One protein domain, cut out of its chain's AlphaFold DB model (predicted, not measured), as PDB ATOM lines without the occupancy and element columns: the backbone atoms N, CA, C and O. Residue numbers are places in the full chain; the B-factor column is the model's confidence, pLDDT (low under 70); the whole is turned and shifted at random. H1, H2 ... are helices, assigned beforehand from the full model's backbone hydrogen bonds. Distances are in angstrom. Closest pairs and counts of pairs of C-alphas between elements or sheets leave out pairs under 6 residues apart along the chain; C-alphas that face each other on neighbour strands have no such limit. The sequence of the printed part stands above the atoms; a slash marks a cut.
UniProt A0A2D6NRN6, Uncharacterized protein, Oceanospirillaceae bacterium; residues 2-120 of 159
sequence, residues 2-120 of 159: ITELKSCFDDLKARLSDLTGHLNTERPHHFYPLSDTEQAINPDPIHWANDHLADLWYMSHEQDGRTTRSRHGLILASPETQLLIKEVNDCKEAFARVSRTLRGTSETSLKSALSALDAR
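Overview. This is residues 2 to 120 of the 159 residues of an uncharacterized protein of Oceanospirillaceae bacterium (UniProt A0A2D6NRN6). Two long helices, H4 and H1, lie side by side and run opposite ways, and the short H3 packs along part of H1. H5 folds back from the end of H4, while H2 lies far out, touching no helix; residues 59 to 64 of the long link stick out. The printed part has 119 residues with five named helices, H1 to H5 in order, and no named strand, and its class is all helix. It is only just loose, close to compact, with a radius of gyration of the C-alphas of 16.3 A and spans of 45 by 37 by 23 A.

Arrangement. Start at H4, residues 79 to 105, which touches H1, residues 2 to 26, at a shallow tilt of 20 degrees, opposite ways; their closest C-alphas, Leu 12 and Cys 91, are 5.2 A apart. With residues 16 to 24 alone, H1 touches H3, residues 45 to 53, at a shallow tilt of 8 degrees, opposite ways; the closest C-alphas, Thr 20 and Asn 50, are 5.4 A apart. H4 and H5, residues 107 to 118, form a helical hairpin at a steep tilt of 45 degrees, with C-alphas 102 and 110 closest at 5.4 A. H1 and H5 only just touch, with 3 pairs of C-alphas within 8 A, the closest being Ile 2 and Ala 113 at 5.2 A. H2, residues 36 to 41, is only just apart from H3, at 8.2 A. Every O i to N i+4 pair is within hydrogen-bond range in H1, H2, H3 and H4, and 7 of 8 are in H5.

Along the chain. Find C-alpha 79 at (40.987, -23.645, -32.504); from there H4 runs 39.7 A to C-alpha 105. H1 begins at (13.615, -42.969, -40.265) and runs 36.0 A; H5 runs 17.1 A to C-alpha 118 at (8.670, -34.531, -32.386).

Size, cuts and confidence. The C-alphas farthest apart, those of Ala 40 and Thr 105, are 47.5 A apart. The printed part has no cut. The link from H3 to H4, 25 residues, is long; in it residues 74 to 75 pair antiparallel with residues 30 to 31. The pLDDT is under 70 at residues 58 to 68 and 118 to 120.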
ATOM      1  N   ILE A   2      14.181 -43.748 -41.404       73.75
ATOM      2  CA  ILE A   2      13.615 -42.969 -40.265       73.75
ATOM      3  C   ILE A   2      14.545 -42.992 -39.037       73.75
ATOM      4  O   ILE A   2      14.836 -41.949 -38.457       73.75
ATOM      5  N   THR A   3      15.067 -44.169 -38.674       81.12
ATOM      6  CA  THR A   3      16.052 -44.327 -37.584       81.12
ATOM      7  C   THR A   3      17.340 -43.546 -37.846       81.12
ATOM      8  O   THR A   3      17.947 -43.018 -36.925       81.12
ATOM      9  N   GLU A   4      17.725 -43.429 -39.113       87.06
ATOM     10  CA  GLU A   4      18.927 -42.715 -39.546       87.06
ATOM     11  C   GLU A   4      18.741 -41.198 -39.449       87.06
ATOM     12  O   GLU A   4      19.579 -40.521 -38.866       87.06
ATOM     13  N   LEU A   5      17.595 -40.672 -39.907       86.31
ATOM     14  CA  LEU A   5      17.247 -39.259 -39.727       86.31
ATOM     15  C   LEU A   5      17.233 -38.883 -38.240       86.31
ATOM     16  O   LEU A   5      17.694 -37.807 -37.872       86.31
ATOM     17  N   LYS A   6      16.732 -39.790 -37.390       85.81
ATOM     18  CA  LYS A   6      16.766 -39.622 -35.937       85.81
ATOM     19  C   LYS A   6      18.184 -39.563 -35.396       85.81
ATOM     20  O   LYS A   6      18.463 -38.649 -34.632       85.81
ATOM     21  N   SER A   7      19.045 -40.504 -35.781       88.50
ATOM     22  CA  SER A   7      20.445 -40.497 -35.348       88.50
ATOM     23  C   SER A   7      21.101 -39.171 -35.711       88.50
ATOM     24  O   SER A   7      21.538 -38.461 -34.819       88.50
ATOM     25  N   CYS A   8      21.016 -38.753 -36.980       91.62
ATOM     26  CA  CYS A   8      21.594 -37.481 -37.416       91.62
ATOM     27  C   CYS A   8      21.031 -36.273 -36.651       91.62
ATOM     28  O   CYS A   8      21.748 -35.308 -36.410       91.62
ATOM     29  N   PHE A   9      19.746 -36.299 -36.286       91.25
ATOM     30  CA  PHE A   9      19.136 -35.224 -35.505       91.25
ATOM     31  C   PHE A   9      19.607 -35.210 -34.044       91.25
ATOM     32  O   PHE A   9      19.839 -34.142 -33.483       91.25
ATOM     33  N   ASP A  10      19.746 -36.379 -33.418       88.94
ATOM     34  CA  ASP A  10      20.274 -36.490 -32.059       88.94
ATOM     35  C   ASP A  10      21.758 -36.105 -32.002       88.94
ATOM     36  O   ASP A  10      22.142 -35.337 -31.120       88.94
ATOM     37  N   ASP A  11      22.547 -36.528 -32.992       93.94
ATOM     38  CA  ASP A  11      23.957 -36.156 -33.142       93.94
ATOM     39  C   ASP A  11      24.105 -34.637 -33.321       93.94
ATOM     40  O   ASP A  11      24.905 -34.002 -32.633       93.94
ATOM     41  N   LEU A  12      23.265 -34.020 -34.165       95.19
ATOM     42  CA  LEU A  12      23.235 -32.567 -34.344       95.19
ATOM     43  C   LEU A  12      22.935 -31.830 -33.030       95.19
ATOM     44  O   LEU A  12      23.613 -30.855 -32.714       95.19
ATOM     45  N   LYS A  13      21.935 -32.277 -32.258       92.81
ATOM     46  CA  LYS A  13      21.622 -31.673 -30.950       92.81
ATOM     47  C   LYS A  13      22.785 -31.810 -29.974       92.81
ATOM     48  O   LYS A  13      23.086 -30.848 -29.278       92.81
ATOM     49  N   ALA A  14      23.422 -32.979 -29.925       93.75
ATOM     50  CA  ALA A  14      24.562 -33.215 -29.051       93.75
ATOM     51  C   ALA A  14      25.725 -32.276 -29.405       93.75
ATOM     52  O   ALA A  14      26.199 -31.551 -28.539       93.75
ATOM     53  N   ARG A  15      26.106 -32.186 -30.687       97.62
ATOM     54  CA  ARG A  15      27.187 -31.287 -31.131       97.62
ATOM     55  C   ARG A  15      26.857 -29.805 -30.912       97.62
ATOM     56  O   ARG A  15      27.737 -29.031 -30.552       97.62
ATOM     57  N   LEU A  16      25.599 -29.389 -31.095       96.75
ATOM     58  CA  LEU A  16      25.167 -28.027 -30.753       96.75
ATOM     59  C   LEU A  16      25.243 -27.767 -29.243       96.75
ATOM     60  O   LEU A  16      25.660 -26.686 -28.836       96.75
ATOM     61  N   SER A  17      24.879 -28.745 -28.410       95.62
ATOM     62  CA  SER A  17      25.029 -28.649 -26.955       95.62
ATOM     63  C   SER A  17      26.498 -28.511 -26.553       95.62
ATOM     64  O   SER A  17      26.816 -27.671 -25.717       95.62
ATOM     65  N   ASP A  18      27.392 -29.279 -27.178       97.75
ATOM     66  CA  ASP A  18      28.834 -29.194 -26.934       97.75
ATOM     67  C   ASP A  18      29.376 -27.807 -27.329       97.75
ATOM     68  O   ASP A  18      30.048 -27.157 -26.531       97.75
ATOM     69  N   LEU A  19      29.010 -27.298 -28.515       98.12
ATOM     70  CA  LEU A  19      29.408 -25.961 -28.975       98.12
ATOM     71  C   LEU A  19      28.899 -24.851 -28.046       98.12
ATOM     72  O   LEU A  19      29.665 -23.984 -27.636       98.12
ATOM     73  N   THR A  20      27.609 -24.858 -27.715       96.81
ATOM     74  CA  THR A  20      27.004 -23.827 -26.853       96.81
ATOM     75  C   THR A  20      27.545 -23.883 -25.424       96.81
ATOM     76  O   THR A  20      27.798 -22.838 -24.820       96.81
ATOM     77  N   GLY A  21      27.797 -25.085 -24.897       97.31
ATOM     78  CA  GLY A  21      28.490 -25.297 -23.628       97.31
ATOM     79  C   GLY A  21      29.900 -24.709 -23.645       97.31
ATOM     80  O   GLY A  21      30.237 -23.910 -22.772       97.31
ATOM     81  N   HIS A  22      30.681 -25.016 -24.681       98.12
ATOM     82  CA  HIS A  22      32.019 -24.460 -24.865       98.12
ATOM     83  C   HIS A  22      32.000 -22.925 -24.949       98.12
ATOM     84  O   HIS A  22      32.731 -22.276 -24.211       98.12
ATOM     85  N   LEU A  23      31.108 -22.322 -25.748       97.31
ATOM     86  CA  LEU A  23      30.984 -20.859 -25.857       97.31
ATOM     87  C   LEU A  23      30.615 -20.189 -24.521       97.31
ATOM     88  O   LEU A  23      31.098 -19.094 -24.222       97.31
ATOM     89  N   ASN A  24      29.780 -20.842 -23.706       95.94
ATOM     90  CA  ASN A  24      29.440 -20.363 -22.364       95.94
ATOM     91  C   ASN A  24      30.644 -20.391 -21.413       95.94
ATOM     92  O   ASN A  24      30.766 -19.499 -20.574       95.94
ATOM     93  N   THR A  25      31.520 -21.391 -21.531       97.12
ATOM     94  CA  THR A  25      32.722 -21.521 -20.695       97.12
ATOM     95  C   THR A  25      33.864 -20.628 -21.175       97.12
ATOM     96  O   THR A  25      34.464 -19.925 -20.369       97.12
ATOM     97  N   GLU A  26      34.159 -20.637 -22.473       97.19
ATOM     98  CA  GLU A  26      35.282 -19.914 -23.075       97.19
ATOM     99  C   GLU A  26      35.077 -18.395 -23.053       97.19
ATOM    100  O   GLU A  26      36.041 -17.647 -22.901       97.19
ATOM    101  N   ARG A  27      33.824 -17.930 -23.178       96.44
ATOM    102  CA  ARG A  27      33.469 -16.501 -23.238       96.44
ATOM    103  C   ARG A  27      34.297 -15.734 -24.289       96.44
ATOM    104  O   ARG A  27      34.925 -14.725 -23.954       96.44
ATOM    105  N   PRO A  28      34.296 -16.167 -25.563       96.38
ATOM    106  CA  PRO A  28      35.110 -15.537 -26.597       96.38
ATOM    107  C   PRO A  28      34.705 -14.080 -26.835       96.38
ATOM    108  O   PRO A  28      33.550 -13.691 -26.634       96.38
ATOM    109  N   HIS A  29      35.634 -13.265 -27.341       96.19
ATOM    110  CA  HIS A  29      35.289 -11.939 -27.852       96.19
ATOM    111  C   HIS A  29      34.291 -12.064 -29.003       96.19
ATOM    112  O   HIS A  29      34.478 -12.851 -29.932       96.19
ATOM    113  N   HIS A  30      33.233 -11.267 -28.953       95.88
ATOM    114  CA  HIS A  30      32.133 -11.362 -29.897       95.88
ATOM    115  C   HIS A  30      31.478 -10.002 -30.125       95.88
ATOM    116  O   HIS A  30      31.527  -9.105 -29.284       95.88
ATOM    117  N   PHE A  31      30.826  -9.880 -31.272       95.25
ATOM    118  CA  PHE A  31      29.848  -8.853 -31.574       95.25
ATOM    119  C   PHE A  31      28.531  -9.550 -31.904       95.25
ATOM    120  O   PHE A  31      28.403 -10.190 -32.949       95.25
ATOM    121  N   TYR A  32      27.550  -9.434 -31.015       94.06
ATOM    122  CA  TYR A  32      26.220  -9.993 -31.221       94.06
ATOM    123  C   TYR A  32      25.173  -8.965 -30.777       94.06
ATOM    124  O   TYR A  32      25.024  -8.736 -29.578       94.06
ATOM    125  N   PRO A  33      24.503  -8.274 -31.715       92.94
ATOM    126  CA  PRO A  33      23.625  -7.166 -31.371       92.94
ATOM    127  C   PRO A  33      22.361  -7.669 -30.667       92.94
ATOM    128  O   PRO A  33      21.713  -8.611 -31.134       92.94
ATOM    129  N   LEU A  34      22.008  -7.004 -29.568       91.88
ATOM    130  CA  LEU A  34      20.770  -7.215 -28.823       91.88
ATOM    131  C   LEU A  34      19.810  -6.057 -29.094       91.88
ATOM    132  O   LEU A  34      20.239  -4.913 -29.219       91.88
ATOM    133  N   SER A  35      18.517  -6.356 -29.193       90.69
ATOM    134  CA  SER A  35      17.475  -5.326 -29.110       90.69
ATOM    135  C   SER A  35      17.291  -4.850 -27.666       90.69
ATOM    136  O   SER A  35      17.643  -5.570 -26.733       90.69
ATOM    137  N   ASP A  36      16.673  -3.683 -27.471       92.94
ATOM    138  CA  ASP A  36      16.392  -3.132 -26.135       92.94
ATOM    139  C   ASP A  36      15.621  -4.127 -25.250       92.94
ATOM    140  O   ASP A  36      15.940  -4.321 -24.078       92.94
ATOM    141  N   THR A  37      14.642  -4.825 -25.834       92.12
ATOM    142  CA  THR A  37      13.863  -5.859 -25.143       92.12
ATOM    143  C   THR A  37      14.732  -7.036 -24.707       92.12
ATOM    144  O   THR A  37      14.602  -7.526 -23.591       92.12
ATOM    145  N   GLU A  38      15.624  -7.505 -25.577       91.62
ATOM    146  CA  GLU A  38      16.519  -8.622 -25.262       91.62
ATOM    147  C   GLU A  38      17.534  -8.232 -24.200       91.62
ATOM    148  O   GLU A  38      17.764  -9.005 -23.276       91.62
ATOM    149  N   GLN A  39      18.077  -7.017 -24.291       92.69
ATOM    150  CA  GLN A  39      19.000  -6.481 -23.303       92.69
ATOM    151  C   GLN A  39      18.342  -6.347 -21.923       92.69
ATOM    152  O   GLN A  39      18.996  -6.611 -20.915       92.69
ATOM    153  N   ALA A  40      17.051  -6.005 -21.872       93.69
ATOM    154  CA  ALA A  40      16.278  -5.966 -20.634       93.69
ATOM    155  C   ALA A  40      15.988  -7.363 -20.044       93.69
ATOM    156  O   ALA A  40      15.905  -7.496 -18.826       93.69
ATOM    157  N   ILE A  41      15.833  -8.399 -20.881       93.31
ATOM    158  CA  ILE A  41      15.585  -9.786 -20.440       93.31
ATOM    159  C   ILE A  41      16.883 -10.458 -19.982       93.31
ATOM    160  O   ILE A  41      16.939 -11.038 -18.900       93.31
ATOM    161  N   ASN A  42      17.915 -10.406 -20.820       91.00
ATOM    162  CA  ASN A  42      19.239 -10.914 -20.512       91.00
ATOM    163  C   ASN A  42      20.289 -10.094 -21.281       91.00
ATOM    164  O   ASN A  42      20.346 -10.185 -22.512       91.00
ATOM    165  N   PRO A  43      21.141  -9.317 -20.587       93.56
ATOM    166  CA  PRO A  43      22.123  -8.461 -21.238       93.56
ATOM    167  C   PRO A  43      23.323  -9.230 -21.809       93.56
ATOM    168  O   PRO A  43      24.169  -8.605 -22.445       93.56
ATOM    169  N   ASP A  44      23.432 -10.545 -21.584       93.88
ATOM    170  CA  ASP A  44      24.530 -11.372 -22.083       93.88
ATOM    171  C   ASP A  44      24.311 -11.795 -23.549       93.88
ATOM    172  O   ASP A  44      23.439 -12.625 -23.831       93.88
ATOM    173  N   PRO A  45      25.108 -11.304 -24.516       94.19
ATOM    174  CA  PRO A  45      24.885 -11.637 -25.916       94.19
ATOM    175  C   PRO A  45      25.200 -13.096 -26.266       94.19
ATOM    176  O   PRO A  45      24.612 -13.628 -27.209       94.19
ATOM    177  N   ILE A  46      26.079 -13.764 -25.506       95.25
ATOM    178  CA  ILE A  46      26.394 -15.188 -25.713       95.25
ATOM    179  C   ILE A  46      25.186 -16.070 -25.403       95.25
ATOM    180  O   ILE A  46      24.942 -17.029 -26.133       95.25
ATOM    181  N   HIS A  47      24.391 -15.721 -24.388       92.62
ATOM    182  CA  HIS A  47      23.139 -16.417 -24.097       92.62
ATOM    183  C   HIS A  47      22.217 -16.423 -25.323       92.62
ATOM    184  O   HIS A  47      21.812 -17.484 -25.789       92.62
ATOM    185  N   TRP A  48      21.982 -15.250 -25.917       92.00
ATOM    186  CA  TRP A  48      21.156 -15.136 -27.117       92.00
ATOM    187  C   TRP A  48      21.770 -15.843 -28.326       92.00
ATOM    188  O   TRP A  48      21.051 -16.490 -29.084       92.00
ATOM    189  N   ALA A  49      23.087 -15.752 -28.526       92.88
ATOM    190  CA  ALA A  49      23.759 -16.475 -29.602       92.88
ATOM    191  C   ALA A  49      23.558 -17.994 -29.473       92.88
ATOM    192  O   ALA A  49      23.225 -18.649 -30.461       92.88
ATOM    193  N   ASN A  50      23.691 -18.535 -28.261       92.50
ATOM    194  CA  ASN A  50      23.475 -19.949 -27.970       92.50
ATOM    195  C   ASN A  50      22.018 -20.373 -28.187       92.50
ATOM    196  O   ASN A  50      21.780 -21.402 -28.821       92.50
ATOM    197  N   ASP A  51      21.054 -19.554 -27.763       89.25
ATOM    198  CA  ASP A  51      19.633 -19.789 -28.029       89.25
ATOM    199  C   ASP A  51      19.346 -19.854 -29.537       89.25
ATOM    200  O   ASP A  51      18.678 -20.774 -30.007       89.25
ATOM    201  N   HIS A  52      19.908 -18.929 -30.326       88.88
ATOM    202  CA  HIS A  52      19.748 -18.935 -31.785       88.88
ATOM    203  C   HIS A  52      20.443 -20.127 -32.459       88.88
ATOM    204  O   HIS A  52      19.927 -20.648 -33.448       88.88
ATOM    205  N   LEU A  53      21.591 -20.585 -31.947       90.69
ATOM    206  CA  LEU A  53      22.272 -21.787 -32.450       90.69
ATOM    207  C   LEU A  53      21.448 -23.061 -32.202       90.69
ATOM    208  O   LEU A  53      21.452 -23.966 -33.041       90.69
ATOM    209  N   ALA A  54      20.734 -23.117 -31.076       86.88
ATOM    210  CA  ALA A  54      19.919 -24.253 -30.654       86.88
ATOM    211  C   ALA A  54      18.446 -24.187 -31.116       86.88
ATOM    212  O   ALA A  54      17.681 -25.111 -30.821       86.88
ATOM    213  N   ASP A  55      18.044 -23.150 -31.866       85.25
ATOM    214  CA  ASP A  55      16.671 -22.915 -32.349       85.25
ATOM    215  C   ASP A  55      16.264 -23.888 -33.478       85.25
ATOM    216  O   ASP A  55      16.088 -23.536 -34.648       85.25
ATOM    217  N   LEU A  56      16.153 -25.172 -33.133       83.81
ATOM    218  CA  LEU A  56      15.792 -26.256 -34.050       83.81
ATOM    219  C   LEU A  56      14.271 -26.451 -34.187       83.81
ATOM    220  O   LEU A  56      13.834 -27.279 -34.994       83.81
ATOM    221  N   TRP A  57      13.465 -25.698 -33.432       77.75
ATOM    222  CA  TRP A  57      12.025 -25.906 -33.268       77.75
ATOM    223  C   TRP A  57      11.218 -24.627 -33.511       77.75
ATOM    224  O   TRP A  57      11.541 -23.575 -32.980       77.75
ATOM    225  N   TYR A  58      10.096 -24.712 -34.229       67.62
ATOM    226  CA  TYR A  58       9.151 -23.591 -34.288       67.62
ATOM    227  C   TYR A  58       8.475 -23.372 -32.924       67.62
ATOM    228  O   TYR A  58       7.794 -24.259 -32.404       67.62
ATOM    229  N   MET A  59       8.650 -22.173 -32.365       54.12
ATOM    230  CA  MET A  59       8.201 -21.809 -31.015       54.12
ATOM    231  C   MET A  59       6.702 -21.465 -30.902       54.12
ATOM    232  O   MET A  59       6.168 -21.517 -29.799       54.12
ATOM    233  N   SER A  60       5.997 -21.115 -31.990       52.56
ATOM    234  CA  SER A  60       4.609 -20.621 -31.908       52.56
ATOM    235  C   SER A  60       3.625 -21.297 -32.868       52.56
ATOM    236  O   SER A  60       3.993 -21.846 -33.903       52.56
ATOM    237  N   HIS A  61       2.343 -21.246 -32.489       46.91
ATOM    238  CA  HIS A  61       1.206 -21.818 -33.221       46.91
ATOM    239  C   HIS A  61       0.747 -20.947 -34.414       46.91
ATOM    240  O   HIS A  61      -0.006 -21.424 -35.262       46.91
ATOM    241  N   GLU A  62       1.201 -19.690 -34.480       45.31
ATOM    242  CA  GLU A  62       0.740 -18.663 -35.434       45.31
ATOM    243  C   GLU A  62       1.790 -18.256 -36.480       45.31
ATOM    244  O   GLU A  62       1.518 -17.434 -37.351       45.31
ATOM    245  N   GLN A  63       2.996 -18.825 -36.435       47.50
ATOM    246  CA  GLN A  63       3.950 -18.642 -37.524       47.50
ATOM    247  C   GLN A  63       3.667 -19.673 -38.614       47.50
ATOM    248  O   GLN A  63       3.617 -20.869 -38.338       47.50
ATOM    249  N   ASP A  64       3.545 -19.235 -39.870       50.22
ATOM    250  CA  ASP A  64       3.281 -20.105 -41.033       50.22
ATOM    251  C   ASP A  64       4.428 -21.105 -41.353       50.22
ATOM    252  O   ASP A  64       4.465 -21.732 -42.416       50.22
ATOM    253  N   GLY A  65       5.396 -21.243 -40.441       51.03
ATOM    254  CA  GLY A  65       6.591 -22.062 -40.578       51.03
ATOM    255  C   GLY A  65       7.652 -21.470 -41.510       51.03
ATOM    256  O   GLY A  65       8.673 -22.119 -41.738       51.03
ATOM    257  N   ARG A  66       7.478 -20.264 -42.068       50.25
ATOM    258  CA  ARG A  66       8.448 -19.668 -43.011       50.25
ATOM    259  C   ARG A  66       9.338 -18.586 -42.409       50.25
ATOM    260  O   ARG A  66      10.354 -18.256 -43.023       50.25
ATOM    261  N   THR A  67       9.046 -18.080 -41.212       57.72
ATOM    262  CA  THR A  67       9.877 -17.038 -40.590       57.72
ATOM    263  C   THR A  67      11.122 -17.642 -39.945       57.72
ATOM    264  O   THR A  67      11.093 -18.153 -38.832       57.72
ATOM    265  N   THR A  68      12.248 -17.568 -40.653       65.06
ATOM    266  CA  THR A  68      13.568 -17.884 -40.094       65.06
ATOM    267  C   THR A  68      14.095 -16.671 -39.336       65.06
ATOM    268  O   THR A  68      14.399 -15.654 -39.965       65.06
ATOM    269  N   ARG A  69      14.266 -16.773 -38.014       73.94
ATOM    270  CA  ARG A  69      15.003 -15.759 -37.249       73.94
ATOM    271  C   ARG A  69      16.434 -15.700 -37.780       73.94
ATOM    272  O   ARG A  69      17.140 -16.704 -37.815       73.94
ATOM    273  N   SER A  70      16.829 -14.539 -38.293       79.69
ATOM    274  CA  SER A  70      18.186 -14.303 -38.782       79.69
ATOM    275  C   SER A  70      18.780 -13.138 -38.017       79.69
ATOM    276  O   SER A  70      18.192 -12.061 -37.971       79.69
ATOM    277  N   ARG A  71      19.955 -13.369 -37.439       86.38
ATOM    278  CA  ARG A  71      20.756 -12.361 -36.758       86.38
ATOM    279  C   ARG A  71      22.180 -12.446 -37.280       86.38
ATOM    280  O   ARG A  71      22.694 -13.539 -37.506       86.38
ATOM    281  N   HIS A  72      22.779 -11.287 -37.512       89.19
ATOM    282  CA  HIS A  72      24.163 -11.181 -37.948       89.19
ATOM    283  C   HIS A  72      25.019 -10.836 -36.736       89.19
ATOM    284  O   HIS A  72      24.683  -9.925 -35.983       89.19
ATOM    285  N   GLY A  73      26.104 -11.578 -36.556       92.06
ATOM    286  CA  GLY A  73      27.060 -11.392 -35.479       92.06
ATOM    287  C   GLY A  73      28.377 -12.077 -35.822       92.06
ATOM    288  O   GLY A  73      28.461 -12.820 -36.801       92.06
ATOM    289  N   LEU A  74      29.398 -11.799 -35.024       94.75
ATOM    290  CA  LEU A  74      30.743 -12.341 -35.157       94.75
ATOM    291  C   LEU A  74      31.197 -12.863 -33.800       94.75
ATOM    292  O   LEU A  74      30.988 -12.209 -32.783       94.75
ATOM    293  N   ILE A  75      31.838 -14.023 -33.790       95.00
ATOM    294  CA  ILE A  75      32.454 -14.613 -32.603       95.00
ATOM    295  C   ILE A  75      33.883 -14.967 -33.000       95.00
ATOM    296  O   ILE A  75      34.089 -15.591 -34.043       95.00
ATOM    297  N   LEU A  76      34.870 -14.544 -32.209       95.25
ATOM    298  CA  LEU A  76      36.238 -15.013 -32.398       95.25
ATOM    299  C   LEU A  76      36.294 -16.490 -32.021       95.25
ATOM    300  O   LEU A  76      36.051 -16.851 -30.876       95.25
ATOM    301  N   ALA A  77      36.594 -17.328 -33.005       94.38
ATOM    302  CA  ALA A  77      36.636 -18.768 -32.834       94.38
ATOM    303  C   ALA A  77      38.070 -19.207 -32.518       94.38
ATOM    304  O   ALA A  77      38.961 -19.093 -33.370       94.38
ATOM    305  N   SER A  78      38.295 -19.728 -31.312       95.62
ATOM    306  CA  SER A  78      39.546 -20.410 -30.990       95.62
ATOM    307  C   SER A  78      39.675 -21.701 -31.810       95.62
ATOM    308  O   SER A  78      38.713 -22.120 -32.463       95.62
ATOM    309  N   PRO A  79      40.848 -22.359 -31.826       95.69
ATOM    310  CA  PRO A  79      40.987 -23.645 -32.504       95.69
ATOM    311  C   PRO A  79      39.947 -24.680 -32.047       95.69
ATOM    312  O   PRO A  79      39.436 -25.430 -32.875       95.69
ATOM    313  N   GLU A  80      39.582 -24.686 -30.763       97.12
ATOM    314  CA  GLU A  80      38.552 -25.580 -30.229       97.12
ATOM    315  C   GLU A  80      37.154 -25.188 -30.725       97.12
ATOM    316  O   GLU A  80      36.438 -26.039 -31.258       97.12
ATOM    317  N   THR A  81      36.797 -23.897 -30.686       97.12
ATOM    318  CA  THR A  81      35.530 -23.414 -31.258       97.12
ATOM    319  C   THR A  81      35.412 -23.774 -32.744       97.12
ATOM    320  O   THR A  81      34.349 -24.188 -33.206       97.12
ATOM    321  N   GLN A  82      36.499 -23.633 -33.514       96.69
ATOM    322  CA  GLN A  82      36.537 -23.965 -34.944       96.69
ATOM    323  C   GLN A  82      36.278 -25.455 -35.190       96.69
ATOM    324  O   GLN A  82      35.512 -25.802 -36.093       96.69
ATOM    325  N   LEU A  83      36.880 -26.333 -34.380       97.62
ATOM    326  CA  LEU A  83      36.648 -27.777 -34.449       97.62
ATOM    327  C   LEU A  83      35.183 -28.118 -34.154       97.62
ATOM    328  O   LEU A  83      34.546 -28.790 -34.962       97.62
ATOM    329  N   LEU A  84      34.618 -27.579 -33.070       98.06
ATOM    330  CA  LEU A  84      33.213 -27.799 -32.706       98.06
ATOM    331  C   LEU A  84      32.249 -27.287 -33.787       98.06
ATOM    332  O   LEU A  84      31.276 -27.958 -34.131       98.06
ATOM    333  N   ILE A  85      32.536 -26.126 -34.383       97.31
ATOM    334  CA  ILE A  85      31.753 -25.596 -35.506       97.31
ATOM    335  C   ILE A  85      31.808 -26.540 -36.714       97.31
ATOM    336  O   ILE A  85      30.779 -26.781 -37.352       97.31
ATOM    337  N   LYS A  86      32.984 -27.092 -37.031       97.25
ATOM    338  CA  LYS A  86      33.131 -28.067 -38.116       97.25
ATOM    339  C   LYS A  86      32.302 -29.326 -37.846       97.25
ATOM    340  O   LYS A  86      31.543 -29.731 -38.721       97.25
ATOM    341  N   GLU A  87      32.362 -29.883 -36.639       98.25
ATOM    342  CA  GLU A  87      31.572 -31.062 -36.253       98.25
ATOM    343  C   GLU A  87      30.058 -30.818 -36.341       98.25
ATOM    344  O   GLU A  87      29.305 -31.662 -36.836       98.25
ATOM    345  N   VAL A  88      29.599 -29.639 -35.906       98.19
ATOM    346  CA  VAL A  88      28.202 -29.219 -36.075       98.19
ATOM    347  C   VAL A  88      27.839 -29.171 -37.559       98.19
ATOM    348  O   VAL A  88      26.790 -29.686 -37.947       98.19
ATOM    349  N   ASN A  89      28.685 -28.576 -38.401       97.69
ATOM    350  CA  ASN A  89      28.444 -28.489 -39.841       97.69
ATOM    351  C   ASN A  89      28.404 -29.868 -40.516       97.69
ATOM    352  O   ASN A  89      27.520 -30.099 -41.343       97.69
ATOM    353  N   ASP A  90      29.271 -30.798 -40.116       98.00
ATOM    354  CA  ASP A  90      29.259 -32.182 -40.603       98.00
ATOM    355  C   ASP A  90      27.933 -32.881 -40.240       98.00
ATOM    356  O   ASP A  90      27.300 -33.519 -41.088       98.00
ATOM    357  N   CYS A  91      27.435 -32.684 -39.012       97.44
ATOM    358  CA  CYS A  91      26.121 -33.190 -38.594       97.44
ATOM    359  C   CYS A  91      24.965 -32.556 -39.382       97.44
ATOM    360  O   CYS A  91      24.022 -33.253 -39.776       97.44
ATOM    361  N   LYS A  92      25.030 -31.245 -39.653       96.94
ATOM    362  CA  LYS A  92      24.029 -30.544 -40.474       96.94
ATOM    363  C   LYS A  92      23.991 -31.092 -41.900       96.94
ATOM    364  O   LYS A  92      22.898 -31.310 -42.428       96.94
ATOM    365  N   GLU A  93      25.142 -31.363 -42.515       97.38
ATOM    366  CA  GLU A  93      25.193 -31.944 -43.862       97.38
ATOM    367  C   GLU A  93      24.698 -33.395 -43.872       97.38
ATOM    368  O   GLU A  93      23.911 -33.775 -44.745       97.38
ATOM    369  N   ALA A  94      25.059 -34.199 -42.865       96.19
ATOM    370  CA  ALA A  94      24.536 -35.554 -42.707       96.19
ATOM    371  C   ALA A  94      22.999 -35.558 -42.605       96.19
ATOM    372  O   ALA A  94      22.327 -36.274 -43.357       96.19
ATOM    373  N   PHE A  95      22.432 -34.694 -41.754       94.12
ATOM    374  CA  PHE A  95      20.985 -34.515 -41.637       94.12
ATOM    375  C   PHE A  95      20.355 -34.045 -42.958       94.12
ATOM    376  O   PHE A  95      19.309 -34.559 -43.373       94.12
ATOM    377  N   ALA A  96      20.990 -33.092 -43.650       93.81
ATOM    378  CA  ALA A  96      20.516 -32.571 -44.926       93.81
ATOM    379  C   ALA A  96      20.463 -33.664 -46.002       93.81
ATOM    380  O   ALA A  96      19.458 -33.784 -46.708       93.81
ATOM    381  N   ARG A  97      21.505 -34.496 -46.095       94.31
ATOM    382  CA  ARG A  97      21.591 -35.633 -47.016       94.31
ATOM    383  C   ARG A  97      20.459 -36.631 -46.781       94.31
ATOM    384  O   ARG A  97      19.698 -36.893 -47.711       94.31
ATOM    385  N   VAL A  98      20.273 -37.108 -45.548       91.06
ATOM    386  CA  VAL A  98      19.197 -38.063 -45.216       91.06
ATOM    387  C   VAL A  98      17.815 -37.453 -45.484       91.06
ATOM    388  O   VAL A  98      16.941 -38.101 -46.061       91.06
ATOM    389  N   SER A  99      17.630 -36.172 -45.150       89.06
ATOM    390  CA  SER A  99      16.389 -35.439 -45.429       89.06
ATOM    391  C   SER A  99      16.084 -35.322 -46.927       89.06
ATOM    392  O   SER A  99      14.921 -35.404 -47.327       89.06
ATOM    393  N   ARG A 100      17.104 -35.100 -47.770       90.62
ATOM    394  CA  ARG A 100      16.962 -35.047 -49.236       90.62
ATOM    395  C   ARG A 100      16.612 -36.425 -49.801       90.62
ATOM    396  O   ARG A 100      15.669 -36.508 -50.581       90.62
ATOM    397  N   THR A 101      17.283 -37.487 -49.351       88.88
ATOM    398  CA  THR A 101      16.975 -38.868 -49.759       88.88
ATOM    399  C   THR A 101      15.526 -39.234 -49.440       88.88
ATOM    400  O   THR A 101      14.807 -39.715 -50.311       88.88
ATOM    401  N   LEU A 102      15.055 -38.916 -48.228       85.12
ATOM    402  CA  LEU A 102      13.665 -39.158 -47.821       85.12
ATOM    403  C   LEU A 102      12.646 -38.400 -48.683       85.12
ATOM    404  O   LEU A 102      11.606 -38.964 -49.021       85.12
ATOM    405  N   ARG A 103      12.943 -37.149 -49.074       83.44
ATOM    406  CA  ARG A 103      12.102 -36.396 -50.027       83.44
ATOM    407  C   ARG A 103      12.071 -37.029 -51.409       83.44
ATOM    408  O   ARG A 103      11.016 -37.017 -52.029       83.44
ATOM    409  N   GLY A 104      13.201 -37.567 -51.870       81.25
ATOM    410  CA  GLY A 104      13.302 -38.265 -53.151       81.25
ATOM    411  C   GLY A 104      12.427 -39.519 -53.226       81.25
ATOM    412  O   GLY A 104      11.967 -39.864 -54.306       81.25
ATOM    413  N   THR A 105      12.151 -40.171 -52.089       79.94
ATOM    414  CA  THR A 105      11.213 -41.302 -52.013       79.94
ATOM    415  C   THR A 105       9.753 -40.840 -52.017       79.94
ATOM    416  O   THR A 105       8.978 -41.289 -52.852       79.94
ATOM    417  N   SER A 106       9.358 -39.964 -51.083       80.12
ATOM    418  CA  SER A 106       8.075 -39.244 -51.127       80.12
ATOM    419  C   SER A 106       8.021 -38.134 -50.070       80.12
ATOM    420  O   SER A 106       8.610 -38.241 -48.991       80.12
ATOM    421  N   GLU A 107       7.235 -37.083 -50.318       77.62
ATOM    422  CA  GLU A 107       7.012 -36.026 -49.319       77.62
ATOM    423  C   GLU A 107       6.318 -36.561 -48.050       77.62
ATOM    424  O   GLU A 107       6.625 -36.138 -46.931       77.62
ATOM    425  N   THR A 108       5.420 -37.538 -48.207       80.31
ATOM    426  CA  THR A 108       4.719 -38.213 -47.104       80.31
ATOM    427  C   THR A 108       5.690 -38.966 -46.193       80.31
ATOM    428  O   THR A 108       5.570 -38.892 -44.969       80.31
ATOM    429  N   SER A 109       6.700 -39.627 -46.766       78.19
ATOM    430  CA  SER A 109       7.739 -40.345 -46.016       78.19
ATOM    431  C   SER A 109       8.566 -39.402 -45.144       78.19
ATOM    432  O   SER A 109       8.816 -39.716 -43.981       78.19
ATOM    433  N   LEU A 110       8.942 -38.223 -45.657       81.31
ATOM    434  CA  LEU A 110       9.640 -37.224 -44.845       81.31
ATOM    435  C   LEU A 110       8.749 -36.697 -43.709       81.31
ATOM    436  O   LEU A 110       9.204 -36.621 -42.570       81.31
ATOM    437  N   LYS A 111       7.490 -36.342 -43.994       79.88
ATOM    438  CA  LYS A 111       6.557 -35.835 -42.968       79.88
ATOM    439  C   LYS A 111       6.372 -36.843 -41.832       79.88
ATOM    440  O   LYS A 111       6.451 -36.465 -40.663       79.88
ATOM    441  N   SER A 112       6.198 -38.120 -42.170       79.06
ATOM    442  CA  SER A 112       6.105 -39.211 -41.196       79.06
ATOM    443  C   SER A 112       7.387 -39.351 -40.362       79.06
ATOM    444  O   SER A 112       7.318 -39.451 -39.137       79.06
ATOM    445  N   ALA A 113       8.562 -39.271 -40.999       80.25
ATOM    446  CA  ALA A 113       9.846 -39.349 -40.309       80.25
ATOM    447  C   ALA A 113      10.051 -38.198 -39.308       80.25
ATOM    448  O   ALA A 113      10.415 -38.450 -38.163       80.25
ATOM    449  N   LEU A 114       9.779 -36.954 -39.722       80.94
ATOM    450  CA  LEU A 114       9.905 -35.766 -38.866       80.94
ATOM    451  C   LEU A 114       8.941 -35.826 -37.676       80.94
ATOM    452  O   LEU A 114       9.334 -35.572 -36.546       80.94
ATOM    453  N   SER A 115       7.707 -36.272 -37.908       75.75
ATOM    454  CA  SER A 115       6.706 -36.451 -36.850       75.75
ATOM    455  C   SER A 115       7.156 -37.415 -35.744       75.75
ATOM    456  O   SER A 115       6.867 -37.218 -34.565       75.75
ATOM    457  N   ALA A 116       7.901 -38.462 -36.109       75.12
ATOM    458  CA  ALA A 116       8.445 -39.427 -35.157       75.12
ATOM    459  C   ALA A 116       9.634 -38.886 -34.331       75.12
ATOM    460  O   ALA A 116      10.057 -39.540 -33.365       75.12
ATOM    461  N   LEU A 117      10.199 -37.735 -34.712       73.19
ATOM    462  CA  LEU A 117      11.207 -37.005 -33.935       73.19
ATOM    463  C   LEU A 117      10.529 -36.116 -32.884       73.19
ATOM    464  O   LEU A 117      10.920 -36.169 -31.716       73.19
ATOM    465  N   ASP A 118       9.461 -35.408 -33.267       63.59
ATOM    466  CA  ASP A 118       8.670 -34.531 -32.386       63.59
ATOM    467  C   ASP A 118       8.128 -35.294 -31.164       63.59
ATOM    468  O   ASP A 118       8.277 -34.853 -30.024       63.59
ATOM    469  N   ALA A 119       7.566 -36.492 -31.374       57.53
ATOM    470  CA  ALA A 119       6.921 -37.280 -30.316       57.53
ATOM    471  C   ALA A 119       7.852 -37.686 -29.152       57.53
ATOM    472  O   ALA A 119       7.373 -38.014 -28.060       57.53
ATOM    473  N   ARG A 120       9.175 -37.689 -29.372       52.19
ATOM    474  CA  ARG A 120      10.186 -38.159 -28.407       52.19
ATOM    475  C   ARG A 120      11.057 -37.049 -27.816       52.19
ATOM    476  O   ARG A 120      11.767 -37.314 -26.855       52.19
TER     477      ARG A 120